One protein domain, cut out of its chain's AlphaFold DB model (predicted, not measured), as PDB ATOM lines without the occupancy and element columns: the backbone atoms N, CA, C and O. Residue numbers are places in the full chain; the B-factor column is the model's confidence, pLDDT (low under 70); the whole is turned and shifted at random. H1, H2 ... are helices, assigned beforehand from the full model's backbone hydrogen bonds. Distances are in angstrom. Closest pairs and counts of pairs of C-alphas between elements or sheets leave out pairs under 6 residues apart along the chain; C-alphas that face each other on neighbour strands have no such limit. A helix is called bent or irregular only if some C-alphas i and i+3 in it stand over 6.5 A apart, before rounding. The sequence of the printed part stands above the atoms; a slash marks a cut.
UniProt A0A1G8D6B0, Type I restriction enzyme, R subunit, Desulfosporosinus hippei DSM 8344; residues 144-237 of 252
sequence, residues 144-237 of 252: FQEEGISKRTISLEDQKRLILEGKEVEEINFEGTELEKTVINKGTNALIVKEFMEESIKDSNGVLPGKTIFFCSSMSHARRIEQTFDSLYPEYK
ATOM      1  N   PHE A 144     455.430  49.771 674.187       53.88
ATOM      2  CA  PHE A 144     454.019  49.668 673.804       53.88
ATOM      3  C   PHE A 144     453.342  48.371 674.262       53.88
ATOM      4  O   PHE A 144     452.154  48.393 674.562       53.88
ATOM      5  N   GLN A 145     454.071  47.253 674.317       52.09
ATOM      6  CA  GLN A 145     453.537  45.982 674.815       52.09
ATOM      7  C   GLN A 145     453.414  45.960 676.343       52.09
ATOM      8  O   GLN A 145     452.581  45.226 676.862       52.09
ATOM      9  N   GLU A 146     454.234  46.743 677.048       52.44
ATOM     10  CA  GLU A 146     454.200  46.846 678.513       52.44
ATOM     11  C   GLU A 146     453.177  47.881 679.007       52.44
ATOM     12  O   GLU A 146     452.492  47.639 679.997       52.44
ATOM     13  N   GLU A 147     453.053  49.023 678.321       52.50
ATOM     14  CA  GLU A 147     452.264  50.177 678.786       52.50
ATOM     15  C   GLU A 147     450.932  50.382 678.033       52.50
ATOM     16  O   GLU A 147     450.121  51.216 678.442       52.50
ATOM     17  N   GLY A 148     450.693  49.654 676.936       51.03
ATOM     18  CA  GLY A 148     449.545  49.867 676.048       51.03
ATOM     19  C   GLY A 148     449.648  51.141 675.190       51.03
ATOM     20  O   GLY A 148     450.571  51.958 675.312       51.03
ATOM     21  N   ILE A 149     448.699  51.336 674.265       52.09
ATOM     22  CA  ILE A 149     448.619  52.580 673.481       52.09
ATOM     23  C   ILE A 149     447.770  53.615 674.218       52.09
ATOM     24  O   ILE A 149     446.580  53.416 674.437       52.09
ATOM     25  N   SER A 150     448.362  54.781 674.480       55.09
ATOM     26  CA  SER A 150     447.667  55.982 674.937       55.09
ATOM     27  C   SER A 150     448.189  57.218 674.199       55.09
ATOM     28  O   SER A 150     449.257  57.191 673.580       55.09
ATOM     29  N   LYS A 151     447.498  58.359 674.323       54.59
ATOM     30  CA  LYS A 151     447.974  59.673 673.829       54.59
ATOM     31  C   LYS A 151     449.418  59.999 674.255       54.59
ATOM     32  O   LYS A 151     450.094  60.767 673.576       54.59
ATOM     33  N   ARG A 152     449.899  59.423 675.365       55.50
ATOM     34  CA  ARG A 152     451.258  59.631 675.889       55.50
ATOM     35  C   ARG A 152     452.320  58.768 675.206       55.50
ATOM     36  O   ARG A 152     453.478  59.172 675.204       55.50
ATOM     37  N   THR A 153     451.948  57.620 674.640       56.88
ATOM     38  CA  THR A 153     452.898  56.682 674.017       56.88
ATOM     39  C   THR A 153     453.021  56.873 672.499       56.88
ATOM     40  O   THR A 153     454.023  56.471 671.916       56.88
ATOM     41  N   ILE A 154     452.072  57.553 671.840       61.16
ATOM     42  CA  ILE A 154     452.110  57.839 670.388       61.16
ATOM     43  C   ILE A 154     453.019  59.040 670.063       61.16
ATOM     44  O   ILE A 154     452.934  60.086 670.710       61.16
ATOM     45  N   SER A 155     453.829  58.928 669.002       64.38
ATOM     46  CA  SER A 155     454.692  60.012 668.508       64.38
ATOM     47  C   SER A 155     453.898  61.249 668.041       64.38
ATOM     48  O   SER A 155     452.777  61.138 667.544       64.38
ATOM     49  N   LEU A 156     454.487  62.448 668.141       64.75
ATOM     50  CA  LEU A 156     453.839  63.698 667.702       64.75
ATOM     51  C   LEU A 156     453.494  63.710 666.201       64.75
ATOM     52  O   LEU A 156     452.527  64.351 665.793       64.75
ATOM     53  N   GLU A 157     454.274  63.017 665.371       64.56
ATOM     54  CA  GLU A 157     454.014  62.897 663.931       64.56
ATOM     55  C   GLU A 157     452.803  62.007 663.645       64.56
ATOM     56  O   GLU A 157     451.946  62.365 662.834       64.56
ATOM     57  N   ASP A 158     452.689  60.881 664.349       64.25
ATOM     58  CA  ASP A 158     451.536  59.993 664.229       64.25
ATOM     59  C   ASP A 158     450.265  60.662 664.766       64.25
ATOM     60  O   ASP A 158     449.217  60.550 664.136       64.25
ATOM     61  N   GLN A 159     450.359  61.443 665.850       64.25
ATOM     62  CA  GLN A 159     449.245  62.262 666.345       64.25
ATOM     63  C   GLN A 159     448.752  63.250 665.280       64.25
ATOM     64  O   GLN A 159     447.555  63.322 665.012       64.25
ATOM     65  N   LYS A 160     449.665  63.979 664.621       66.69
ATOM     66  CA  LYS A 160     449.310  64.916 663.541       66.69
ATOM     67  C   LYS A 160     448.621  64.220 662.370       66.69
ATOM     68  O   LYS A 160     447.674  64.773 661.817       66.69
ATOM     69  N   ARG A 161     449.070  63.017 661.999       65.56
ATOM     70  CA  ARG A 161     448.450  62.227 660.925       65.56
ATOM     71  C   ARG A 161     447.034  61.778 661.292       65.56
ATOM     72  O   ARG A 161     446.139  61.907 660.469       65.56
ATOM     73  N   LEU A 162     446.822  61.323 662.528       64.50
ATOM     74  CA  LEU A 162     445.504  60.900 663.020       64.50
ATOM     75  C   LEU A 162     444.495  62.056 663.043       64.50
ATOM     76  O   LEU A 162     443.355  61.878 662.620       64.50
ATOM     77  N   ILE A 163     444.942  63.249 663.447       67.75
ATOM     78  CA  ILE A 163     444.128  64.472 663.410       67.75
ATOM     79  C   ILE A 163     443.748  64.826 661.965       67.75
ATOM     80  O   ILE A 163     442.603  65.183 661.698       67.75
ATOM     81  N   LEU A 164     444.685  64.693 661.018       70.31
ATOM     82  CA  LEU A 164     444.439  64.964 659.595       70.31
ATOM     83  C   LEU A 164     443.425  63.985 658.970       70.31
ATOM     84  O   LEU A 164     442.698  64.351 658.052       70.31
ATOM     85  N   GLU A 165     443.368  62.754 659.481       65.44
ATOM     86  CA  GLU A 165     442.390  61.722 659.110       65.44
ATOM     87  C   GLU A 165     441.036  61.881 659.836       65.44
ATOM     88  O   GLU A 165     440.153  61.038 659.680       65.44
ATOM     89  N   GLY A 166     440.855  62.954 660.619       60.28
ATOM     90  CA  GLY A 166     439.607  63.267 661.320       60.28
ATOM     91  C   GLY A 166     439.356  62.430 662.575       60.28
ATOM     92  O   GLY A 166     438.213  62.325 663.009       60.28
ATOM     93  N   LYS A 167     440.394  61.810 663.150       60.38
ATOM     94  CA  LYS A 167     440.289  61.007 664.375       60.38
ATOM     95  C   LYS A 167     440.802  61.799 665.574       60.38
ATOM     96  O   LYS A 167     441.949  62.249 665.583       60.38
ATOM     97  N   GLU A 168     439.959  61.962 666.589       59.44
ATOM     98  CA  GLU A 168     440.316  62.691 667.805       59.44
ATOM     99  C   GLU A 168     441.273  61.870 668.682       59.44
ATOM    100  O   GLU A 168     441.053  60.697 668.975       59.44
ATOM    101  N   VAL A 169     442.377  62.495 669.100       54.81
ATOM    102  CA  VAL A 169     443.477  61.832 669.830       54.81
ATOM    103  C   VAL A 169     443.099  61.514 671.288       54.81
ATOM    104  O   VAL A 169     443.769  60.730 671.957       54.81
ATOM    105  N   GLU A 170     442.028  62.121 671.798       55.97
ATOM    106  CA  GLU A 170     441.569  62.000 673.187       55.97
ATOM    107  C   GLU A 170     440.739  60.741 673.481       55.97
ATOM    108  O   GLU A 170     440.698  60.325 674.634       55.97
ATOM    109  N   GLU A 171     440.193  60.067 672.464       53.19
ATOM    110  CA  GLU A 171     439.454  58.796 672.611       53.19
ATOM    111  C   GLU A 171     440.337  57.546 672.415       53.19
ATOM    112  O   GLU A 171     439.859  56.412 672.358       53.19
ATOM    113  N   ILE A 172     441.654  57.733 672.308       54.28
ATOM    114  CA  ILE A 172     442.614  56.665 672.031       54.28
ATOM    115  C   ILE A 172     442.933  55.891 673.320       54.28
ATOM    116  O   ILE A 172     443.937  56.142 673.988       54.28
ATOM    117  N   ASN A 173     442.071  54.929 673.647       51.25
ATOM    118  CA  ASN A 173     442.385  53.797 674.514       51.25
ATOM    119  C   ASN A 173     442.132  52.522 673.698       51.25
ATOM    120  O   ASN A 173     441.003  52.045 673.586       51.25
ATOM    121  N   PHE A 174     443.163  52.056 672.993       54.31
ATOM    122  CA  PHE A 174     443.035  50.957 672.041       54.31
ATOM    123  C   PHE A 174     443.542  49.668 672.674       54.31
ATOM    124  O   PHE A 174     444.738  49.409 672.673       54.31
ATOM    125  N   GLU A 175     442.616  48.862 673.183       47.56
ATOM    126  CA  GLU A 175     442.867  47.456 673.526       47.56
ATOM    127  C   GLU A 175     442.459  46.514 672.367       47.56
ATOM    128  O   GLU A 175     442.103  45.361 672.596       47.56
ATOM    129  N   GLY A 176     442.474  46.969 671.101       46.38
ATOM    130  CA  GLY A 176     442.121  46.069 669.992       46.38
ATOM    131  C   GLY A 176     441.692  46.654 668.640       46.38
ATOM    132  O   GLY A 176     441.098  45.919 667.848       46.38
ATOM    133  N   THR A 177     441.939  47.927 668.311       50.00
ATOM    134  CA  THR A 177     441.483  48.495 667.019       50.00
ATOM    135  C   THR A 177     442.510  48.341 665.887       50.00
ATOM    136  O   THR A 177     443.715  48.235 666.093       50.00
ATOM    137  N   GLU A 178     442.062  48.363 664.626       49.75
ATOM    138  CA  GLU A 178     442.930  48.265 663.431       49.75
ATOM    139  C   GLU A 178     444.025  49.352 663.343       49.75
ATOM    140  O   GLU A 178     445.034  49.192 662.647       49.75
ATOM    141  N   LEU A 179     443.856  50.450 664.078       43.91
ATOM    142  CA  LEU A 179     444.833  51.526 664.209       43.91
ATOM    143  C   LEU A 179     446.041  51.140 665.066       43.91
ATOM    144  O   LEU A 179     447.165  51.464 664.685       43.91
ATOM    145  N   GLU A 180     445.828  50.394 666.152       49.06
ATOM    146  CA  GLU A 180     446.882  49.784 666.971       49.06
ATOM    147  C   GLU A 180     447.780  48.905 666.094       49.06
ATOM    148  O   GLU A 180     448.992  49.108 666.030       49.06
ATOM    149  N   LYS A 181     447.179  48.043 665.265       53.53
ATOM    150  CA  LYS A 181     447.918  47.239 664.277       53.53
ATOM    151  C   LYS A 181     448.705  48.101 663.289       53.53
ATOM    152  O   LYS A 181     449.784  47.702 662.868       53.53
ATOM    153  N   THR A 182     448.191  49.253 662.872       49.47
ATOM    154  CA  THR A 182     448.821  50.050 661.807       49.47
ATOM    155  C   THR A 182     449.960  50.931 662.330       49.47
ATOM    156  O   THR A 182     451.013  51.001 661.694       49.47
ATOM    157  N   VAL A 183     449.782  51.561 663.496       50.47
ATOM    158  CA  VAL A 183     450.764  52.468 664.113       50.47
ATOM    159  C   VAL A 183     451.879  51.687 664.823       50.47
ATOM    160  O   VAL A 183     453.049  52.019 664.634       50.47
ATOM    161  N   ILE A 184     451.566  50.580 665.521       55.47
ATOM    162  CA  ILE A 184     452.583  49.709 666.148       55.47
ATOM    163  C   ILE A 184     453.506  49.110 665.090       55.47
ATOM    164  O   ILE A 184     454.721  49.071 665.283       55.47
ATOM    165  N   ASN A 185     452.964  48.667 663.952       60.25
ATOM    166  CA  ASN A 185     453.720  47.835 663.017       60.25
ATOM    167  C   ASN A 185     454.903  48.539 662.341       60.25
ATOM    168  O   ASN A 185     455.842  47.852 661.963       60.25
ATOM    169  N   LYS A 186     454.908  49.866 662.148       61.22
ATOM    170  CA  LYS A 186     456.058  50.525 661.491       61.22
ATOM    171  C   LYS A 186     457.208  50.791 662.463       61.22
ATOM    172  O   LYS A 186     458.335  50.402 662.174       61.22
ATOM    173  N   GLY A 187     456.920  51.402 663.614       68.88
ATOM    174  CA  GLY A 187     457.935  51.686 664.635       68.88
ATOM    175  C   GLY A 187     458.512  50.414 665.260       68.88
ATOM    176  O   GLY A 187     459.725  50.295 665.412       68.88
ATOM    177  N   THR A 188     457.656  49.426 665.532       75.56
ATOM    178  CA  THR A 188     458.068  48.141 666.122       75.56
ATOM    179  C   THR A 188     458.927  47.329 665.167       75.56
ATOM    180  O   THR A 188     459.964  46.819 665.573       75.56
ATOM    181  N   ASN A 189     458.564  47.262 663.882       84.12
ATOM    182  CA  ASN A 189     459.387  46.562 662.896       84.12
ATOM    183  C   ASN A 189     460.757  47.221 662.744       84.12
ATOM    184  O   ASN A 189     461.758  46.517 662.690       84.12
ATOM    185  N   ALA A 190     460.819  48.555 662.714       84.38
ATOM    186  CA  ALA A 190     462.092  49.262 662.642       84.38
ATOM    187  C   ALA A 190     462.976  48.972 663.862       84.38
ATOM    188  O   ALA A 190     464.174  48.765 663.699       84.38
ATOM    189  N   LEU A 191     462.386  48.909 665.059       84.12
ATOM    190  CA  LEU A 191     463.102  48.548 666.280       84.12
ATOM    191  C   LEU A 191     463.610  47.102 666.237       84.12
ATOM    192  O   LEU A 191     464.795  46.888 666.452       84.12
ATOM    193  N   ILE A 192     462.756  46.133 665.887       85.56
ATOM    194  CA  ILE A 192     463.141  44.716 665.752       85.56
ATOM    195  C   ILE A 192     464.320  44.566 664.787       85.56
ATOM    196  O   ILE A 192     465.268  43.842 665.071       85.56
ATOM    197  N   VAL A 193     464.255  45.245 663.641       88.69
ATOM    198  CA  VAL A 193     465.285  45.175 662.601       88.69
ATOM    199  C   VAL A 193     466.606  45.785 663.072       88.69
ATOM    200  O   VAL A 193     467.653  45.184 662.838       88.69
ATOM    201  N   LYS A 194     466.568  46.938 663.749       88.19
ATOM    202  CA  LYS A 194     467.768  47.575 664.313       88.19
ATOM    203  C   LYS A 194     468.403  46.720 665.399       88.19
ATOM    204  O   LYS A 194     469.573  46.383 665.279       88.19
ATOM    205  N   GLU A 195     467.606  46.301 666.378       86.75
ATOM    206  CA  GLU A 195     468.071  45.470 667.487       86.75
ATOM    207  C   GLU A 195     468.676  44.166 666.964       86.75
ATOM    208  O   GLU A 195     469.759  43.763 667.366       86.75
ATOM    209  N   PHE A 196     468.034  43.531 665.979       88.69
ATOM    210  CA  PHE A 196     468.601  42.358 665.327       88.69
ATOM    211  C   PHE A 196     469.940  42.662 664.644       88.69
ATOM    212  O   PHE A 196     470.889  41.893 664.778       88.69
ATOM    213  N   MET A 197     470.039  43.751 663.883       87.56
ATOM    214  CA  MET A 197     471.281  44.103 663.194       87.56
ATOM    215  C   MET A 197     472.410  44.446 664.163       87.56
ATOM    216  O   MET A 197     473.563  44.186 663.830       87.56
ATOM    217  N   GLU A 198     472.099  44.954 665.350       86.56
ATOM    218  CA  GLU A 198     473.061  45.275 666.405       86.56
ATOM    219  C   GLU A 198     473.458  44.015 667.190       86.56
ATOM    220  O   GLU A 198     474.630  43.630 667.172       86.56
ATOM    221  N   GLU A 199     472.489  43.266 667.715       86.62
ATOM    222  CA  GLU A 199     472.694  42.187 668.694       86.62
ATOM    223  C   GLU A 199     472.841  40.780 668.092       86.62
ATOM    224  O   GLU A 199     473.244  39.837 668.774       86.62
ATOM    225  N   SER A 200     472.521  40.586 666.807       87.94
ATOM    226  CA  SER A 200     472.691  39.271 666.175       87.94
ATOM    227  C   SER A 200     474.142  38.801 666.199       87.94
ATOM    228  O   SER A 200     475.075  39.580 665.984       87.94
ATOM    229  N   ILE A 201     474.316  37.486 666.345       87.69
ATOM    230  CA  ILE A 201     475.594  36.818 666.094       87.69
ATOM    231  C   ILE A 201     476.018  37.130 664.658       87.69
ATOM    232  O   ILE A 201     475.267  36.861 663.717       87.69
ATOM    233  N   LYS A 202     477.210  37.707 664.494       89.00
ATOM    234  CA  LYS A 202     477.743  38.106 663.188       89.00
ATOM    235  C   LYS A 202     478.366  36.931 662.436       89.00
ATOM    236  O   LYS A 202     478.679  35.889 663.011       89.00
ATOM    237  N   ASP A 203     478.527  37.106 661.132       87.25
ATOM    238  CA  ASP A 203     479.267  36.206 660.259       87.25
ATOM    239  C   ASP A 203     480.770  36.186 660.592       87.25
ATOM    240  O   ASP A 203     481.251  36.885 661.484       87.25
ATOM    241  N   SER A 204     481.540  35.377 659.861       85.88
ATOM    242  CA  SER A 204     482.984  35.228 660.088       85.88
ATOM    243  C   SER A 204     483.786  36.523 659.929       85.88
ATOM    244  O   SER A 204     484.912  36.593 660.414       85.88
ATOM    245  N   ASN A 205     483.234  37.529 659.245       84.94
ATOM    246  CA  ASN A 205     483.878  38.827 659.053       84.94
ATOM    247  C   ASN A 205     483.496  39.828 660.153       84.94
ATOM    248  O   ASN A 205     484.071  40.912 660.209       84.94
ATOM    249  N   GLY A 206     482.539  39.481 661.022       81.94
ATOM    250  CA  GLY A 206     482.096  40.309 662.141       81.94
ATOM    251  C   GLY A 206     481.212  41.490 661.740       81.94
ATOM    252  O   GLY A 206     480.978  42.364 662.569       81.94
ATOM    253  N   VAL A 207     480.738  41.542 660.490       83.69
ATOM    254  CA  VAL A 207     480.024  42.714 659.950       83.69
ATOM    255  C   VAL A 207     478.543  42.426 659.753       83.69
ATOM    256  O   VAL A 207     477.701  43.173 660.243       83.69
ATOM    257  N   LEU A 208     478.208  41.349 659.043       86.12
ATOM    258  CA  LEU A 208     476.819  41.021 658.728       86.12
ATOM    259  C   LEU A 208     476.250  40.030 659.739       86.12
ATOM    260  O   LEU A 208     477.009  39.239 660.297       86.12
ATOM    261  N   PRO A 209     474.927  40.009 659.960       88.56
ATOM    262  CA  PRO A 209     474.300  38.941 660.722       88.56
ATOM    263  C   PRO A 209     474.604  37.568 660.120       88.56
ATOM    264  O   PRO A 209     474.592  37.380 658.900       88.56
ATOM    265  N   GLY A 210     474.802  36.582 660.988       89.00
ATOM    266  CA  GLY A 210     474.812  35.180 660.605       89.00
ATOM    267  C   GLY A 210     473.476  34.751 659.990       89.00
ATOM    268  O   GLY A 210     472.458  35.452 660.041       89.00
ATOM    269  N   LYS A 211     473.465  33.555 659.394       89.25
ATOM    270  CA  LYS A 211     472.279  33.010 658.724       89.25
ATOM    271  C   LYS A 211     471.085  32.964 659.684       89.25
ATOM    272  O   LYS A 211     471.075  32.174 660.621       89.25
ATOM    273  N   THR A 212     470.068  33.771 659.392       89.62
ATOM    274  CA  THR A 212     468.909  33.981 660.270       89.62
ATOM    275  C   THR A 212     467.599  33.680 659.545       89.62
ATOM    276  O   THR A 212     467.479  33.887 658.336       89.62
ATOM    277  N   ILE A 213     466.601  33.197 660.289       91.06
ATOM    278  CA  ILE A 213     465.225  33.014 659.821       91.06
ATOM    279  C   ILE A 213     464.300  33.887 660.670       91.06
ATOM    280  O   ILE A 213     464.279  33.763 661.890       91.06
ATOM    281  N   PHE A 214     463.507  34.739 660.014       88.81
ATOM    282  CA  PHE A 214     462.450  35.521 660.655       88.81
ATOM    283  C   PHE A 214     461.100  34.822 660.494       88.81
ATOM    284  O   PHE A 214     460.554  34.757 659.390       88.81
ATOM    285  N   PHE A 215     460.530  34.340 661.598       87.38
ATOM    286  CA  PHE A 215     459.179  33.781 661.615       87.38
ATOM    287  C   PHE A 215     458.152  34.898 661.806       87.38
ATOM    288  O   PHE A 215     457.945  35.405 662.905       87.38
ATOM    289  N   CYS A 216     457.520  35.306 660.708       85.69
ATOM    290  CA  CYS A 216     456.524  36.373 660.712       85.69
ATOM    291  C   CYS A 216     455.106  35.802 660.823       85.69
ATOM    292  O   CYS A 216     454.784  34.797 660.196       85.69
ATOM    293  N   SER A 217     454.220  36.504 661.533       83.12
ATOM    294  CA  SER A 217     452.811  36.107 661.725       83.12
ATOM    295  C   SER A 217     451.973  36.008 660.443       83.12
ATOM    296  O   SER A 217     450.919  35.383 660.440       83.12
ATOM    297  N   SER A 218     452.387  36.664 659.356       82.38
ATOM    298  CA  SER A 218     451.729  36.569 658.049       82.38
ATOM    299  C   SER A 218     452.674  36.973 656.920       82.38
ATOM    300  O   SER A 218     453.682  37.647 657.142       82.38
ATOM    301  N   MET A 219     452.301  36.650 655.679       84.31
ATOM    302  CA  MET A 219     453.051  37.082 654.493       84.31
ATOM    303  C   MET A 219     453.119  38.609 654.365       84.31
ATOM    304  O   MET A 219     454.135  39.163 653.947       84.31
ATOM    305  N   SER A 220     452.050  39.311 654.756       84.25
ATOM    306  CA  SER A 220     452.049  40.776 654.760       84.25
ATOM    307  C   SER A 220     453.028  41.331 655.798       84.25
ATOM    308  O   SER A 220     453.705  42.318 655.523       84.25
ATOM    309  N   HIS A 221     453.148  40.681 656.960       82.62
ATOM    310  CA  HIS A 221     454.134  41.038 657.976       82.62
ATOM    311  C   HIS A 221     455.562  40.800 657.472       82.62
ATOM    312  O   HIS A 221     456.382  41.710 657.558       82.62
ATOM    313  N   ALA A 222     455.827  39.653 656.847       88.12
ATOM    314  CA  ALA A 222     457.135  39.357 656.269       88.12
ATOM    315  C   ALA A 222     457.569  40.423 655.245       88.12
ATOM    316  O   ALA A 222     458.686  40.930 655.316       88.12
ATOM    317  N   ARG A 223     456.656  40.853 654.359       88.00
ATOM    318  CA  ARG A 223     456.908  41.957 653.412       88.00
ATOM    319  C   ARG A 223     457.210  43.283 654.105       88.00
ATOM    320  O   ARG A 223     458.081  44.014 653.653       88.00
ATOM    321  N   ARG A 224     456.510  43.605 655.200       87.19
ATOM    322  CA  ARG A 224     456.793  44.823 655.977       87.19
ATOM    323  C   ARG A 224     458.181  44.776 656.614       87.19
ATOM    324  O   ARG A 224     458.852  45.801 656.623       87.19
ATOM    325  N   ILE A 225     458.612  43.623 657.129       88.19
ATOM    326  CA  ILE A 225     459.965  43.445 657.680       88.19
ATOM    327  C   ILE A 225     461.017  43.616 656.578       88.19
ATOM    328  O   ILE A 225     461.929  44.416 656.753       88.19
ATOM    329  N   GLU A 226     460.850  42.967 655.421       89.25
ATOM    330  CA  GLU A 226     461.757  43.125 654.269       89.25
ATOM    331  C   GLU A 226     461.877  44.593 653.830       89.25
ATOM    332  O   GLU A 226     462.980  45.127 653.747       89.25
ATOM    333  N   GLN A 227     460.748  45.288 653.648       88.25
ATOM    334  CA  GLN A 227     460.737  46.716 653.303       88.25
ATOM    335  C   GLN A 227     461.428  47.585 654.359       88.25
ATOM    336  O   GLN A 227     462.059  48.585 654.025       88.25
ATOM    337  N   THR A 228     461.294  47.217 655.635       88.75
ATOM    338  CA  THR A 228     461.925  47.940 656.743       88.75
ATOM    339  C   THR A 228     463.440  47.775 656.704       88.75
ATOM    340  O   THR A 228     464.154  48.765 656.827       88.75
ATOM    341  N   PHE A 229     463.938  46.562 656.464       89.81
ATOM    342  CA  PHE A 229     465.367  46.325 656.268       89.81
ATOM    343  C   PHE A 229     465.926  47.087 655.070       89.81
ATOM    344  O   PHE A 229     466.908  47.803 655.226       89.81
ATOM    345  N   ASP A 230     465.274  46.996 653.911       88.75
ATOM    346  CA  ASP A 230     465.698  47.701 652.696       88.75
ATOM    347  C   ASP A 230     465.713  49.228 652.873       88.75
ATOM    348  O   ASP A 230     466.487  49.925 652.218       88.75
ATOM    349  N   SER A 231     464.832  49.757 653.728       88.31
ATOM    350  CA  SER A 231     464.767  51.187 654.034       88.31
ATOM    351  C   SER A 231     465.814  51.631 655.053       88.31
ATOM    352  O   SER A 231     466.249  52.778 654.981       88.31
ATOM    353  N   LEU A 232     466.157  50.786 656.030       88.31
ATOM    354  CA  LEU A 232     467.113  51.114 657.092       88.31
ATOM    355  C   LEU A 232     468.564  50.856 656.681       88.31
ATOM    356  O   LEU A 232     469.438  51.601 657.113       88.31
ATOM    357  N   TYR A 233     468.794  49.854 655.830       88.19
ATOM    358  CA  TYR A 233     470.117  49.466 655.338       88.19
ATOM    359  C   TYR A 233     470.129  49.338 653.804       88.19
ATOM    360  O   TYR A 233     470.226  48.225 653.264       88.19
ATOM    361  N   PRO A 234     469.993  50.457 653.063       86.12
ATOM    362  CA  PRO A 234     469.916  50.442 651.601       86.12
ATOM    363  C   PRO A 234     471.124  49.789 650.912       86.12
ATOM    364  O   PRO A 234     470.985  49.242 649.819       86.12
ATOM    365  N   GLU A 235     472.298  49.814 651.543       83.81
ATOM    366  CA  GLU A 235     473.542  49.194 651.077       83.81
ATOM    367  C   GLU A 235     473.457  47.665 650.942       83.81
ATOM    368  O   GLU A 235     474.200  47.062 650.167       83.81
ATOM    369  N   TYR A 236     472.519  47.036 651.652       80.19
ATOM    370  CA  TYR A 236     472.321  45.585 651.688       80.19
ATOM    371  C   TYR A 236     471.078  45.116 650.925       80.19
ATOM    372  O   TYR A 236     470.781  43.913 650.879       80.19
ATOM    373  N   LYS A 237     470.367  46.061 650.303       78.94
ATOM    374  CA  LYS A 237     469.092  45.843 649.627       78.94
ATOM    375  C   LYS A 237     469.153  44.693 648.622       78.94
ATOM    376  O   LYS A 237     470.010  44.657 647.742       78.94
TER     377      LYS A 237
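This is residues 144 to 237 of the 252 residues of the protein "Type I restriction enzyme, R subunit" of Desulfosporosinus hippei DSM 8344 (UniProt A0A1G8D6B0). One long helix, H3, is the spine of a loose rod, and H4 crosses it on one side. H1 and H2 sit loosely beside the first half of H3, while the loop of residues 200 to 211 carries the length on beyond its last residue. The printed part has 94 residues with four named helices, in the order H1, H2, H3, H4, and no named strand. The class is all helix, the radius of gyration of the C-alphas is 16.2 A, and the spans are 51 by 25 by 24 A.

Start at H3, residues 178 to 199, which has a kink of 34 degrees near residue 186. It is neither bent nor irregular, but only just: C-alphas 183 and 186 are 6.2 A apart. With residues 186 to 193 alone it touches H4, residues 219 to 232; the closest C-alphas, of Ala 190 and Thr 228, are 6.0 A apart. The two run the same way at a steep tilt of 54 degrees. H2, residues 156 to 164, is close to H3 but not clearly touching, with the closest C-alphas, of Asp 158 and Val 183, 7.6 A apart. They run opposite ways at a shallow tilt of 24 degrees. H1, residues 144 to 147, is also close to H3 but not clearly touching, with the closest C-alphas, of Phe 144 and Ile 184, 7.8 A apart. H1 and H2 are apart, and both are apart from H4. In the backbones of H2 and H4 each O i to N i+4 pair is within hydrogen-bond range; in H3 16 of 18 are, and H1 is too short for such a pair.

Find C-alpha 178 at (442.930, 48.265, 663.431); from there H3 runs 30.8 A to C-alpha 199 at (472.694, 42.187, 668.694). H4 covers 20.0 A and ends at C-alpha 232, (467.113, 51.114, 657.092). H2 measures 12.5 A and H1 5.3 A.

The C-alphas of Gly 166 and Ser 204, the two farthest apart, are 51.7 A from each other. The printed part has no cut. The links H2 to H3 and H3 to H4 are long, with 13 and 19 residues. The mean pLDDT of the printed part is 72.6; look for values under 70 at residues 144 to 163 and 165 to 187.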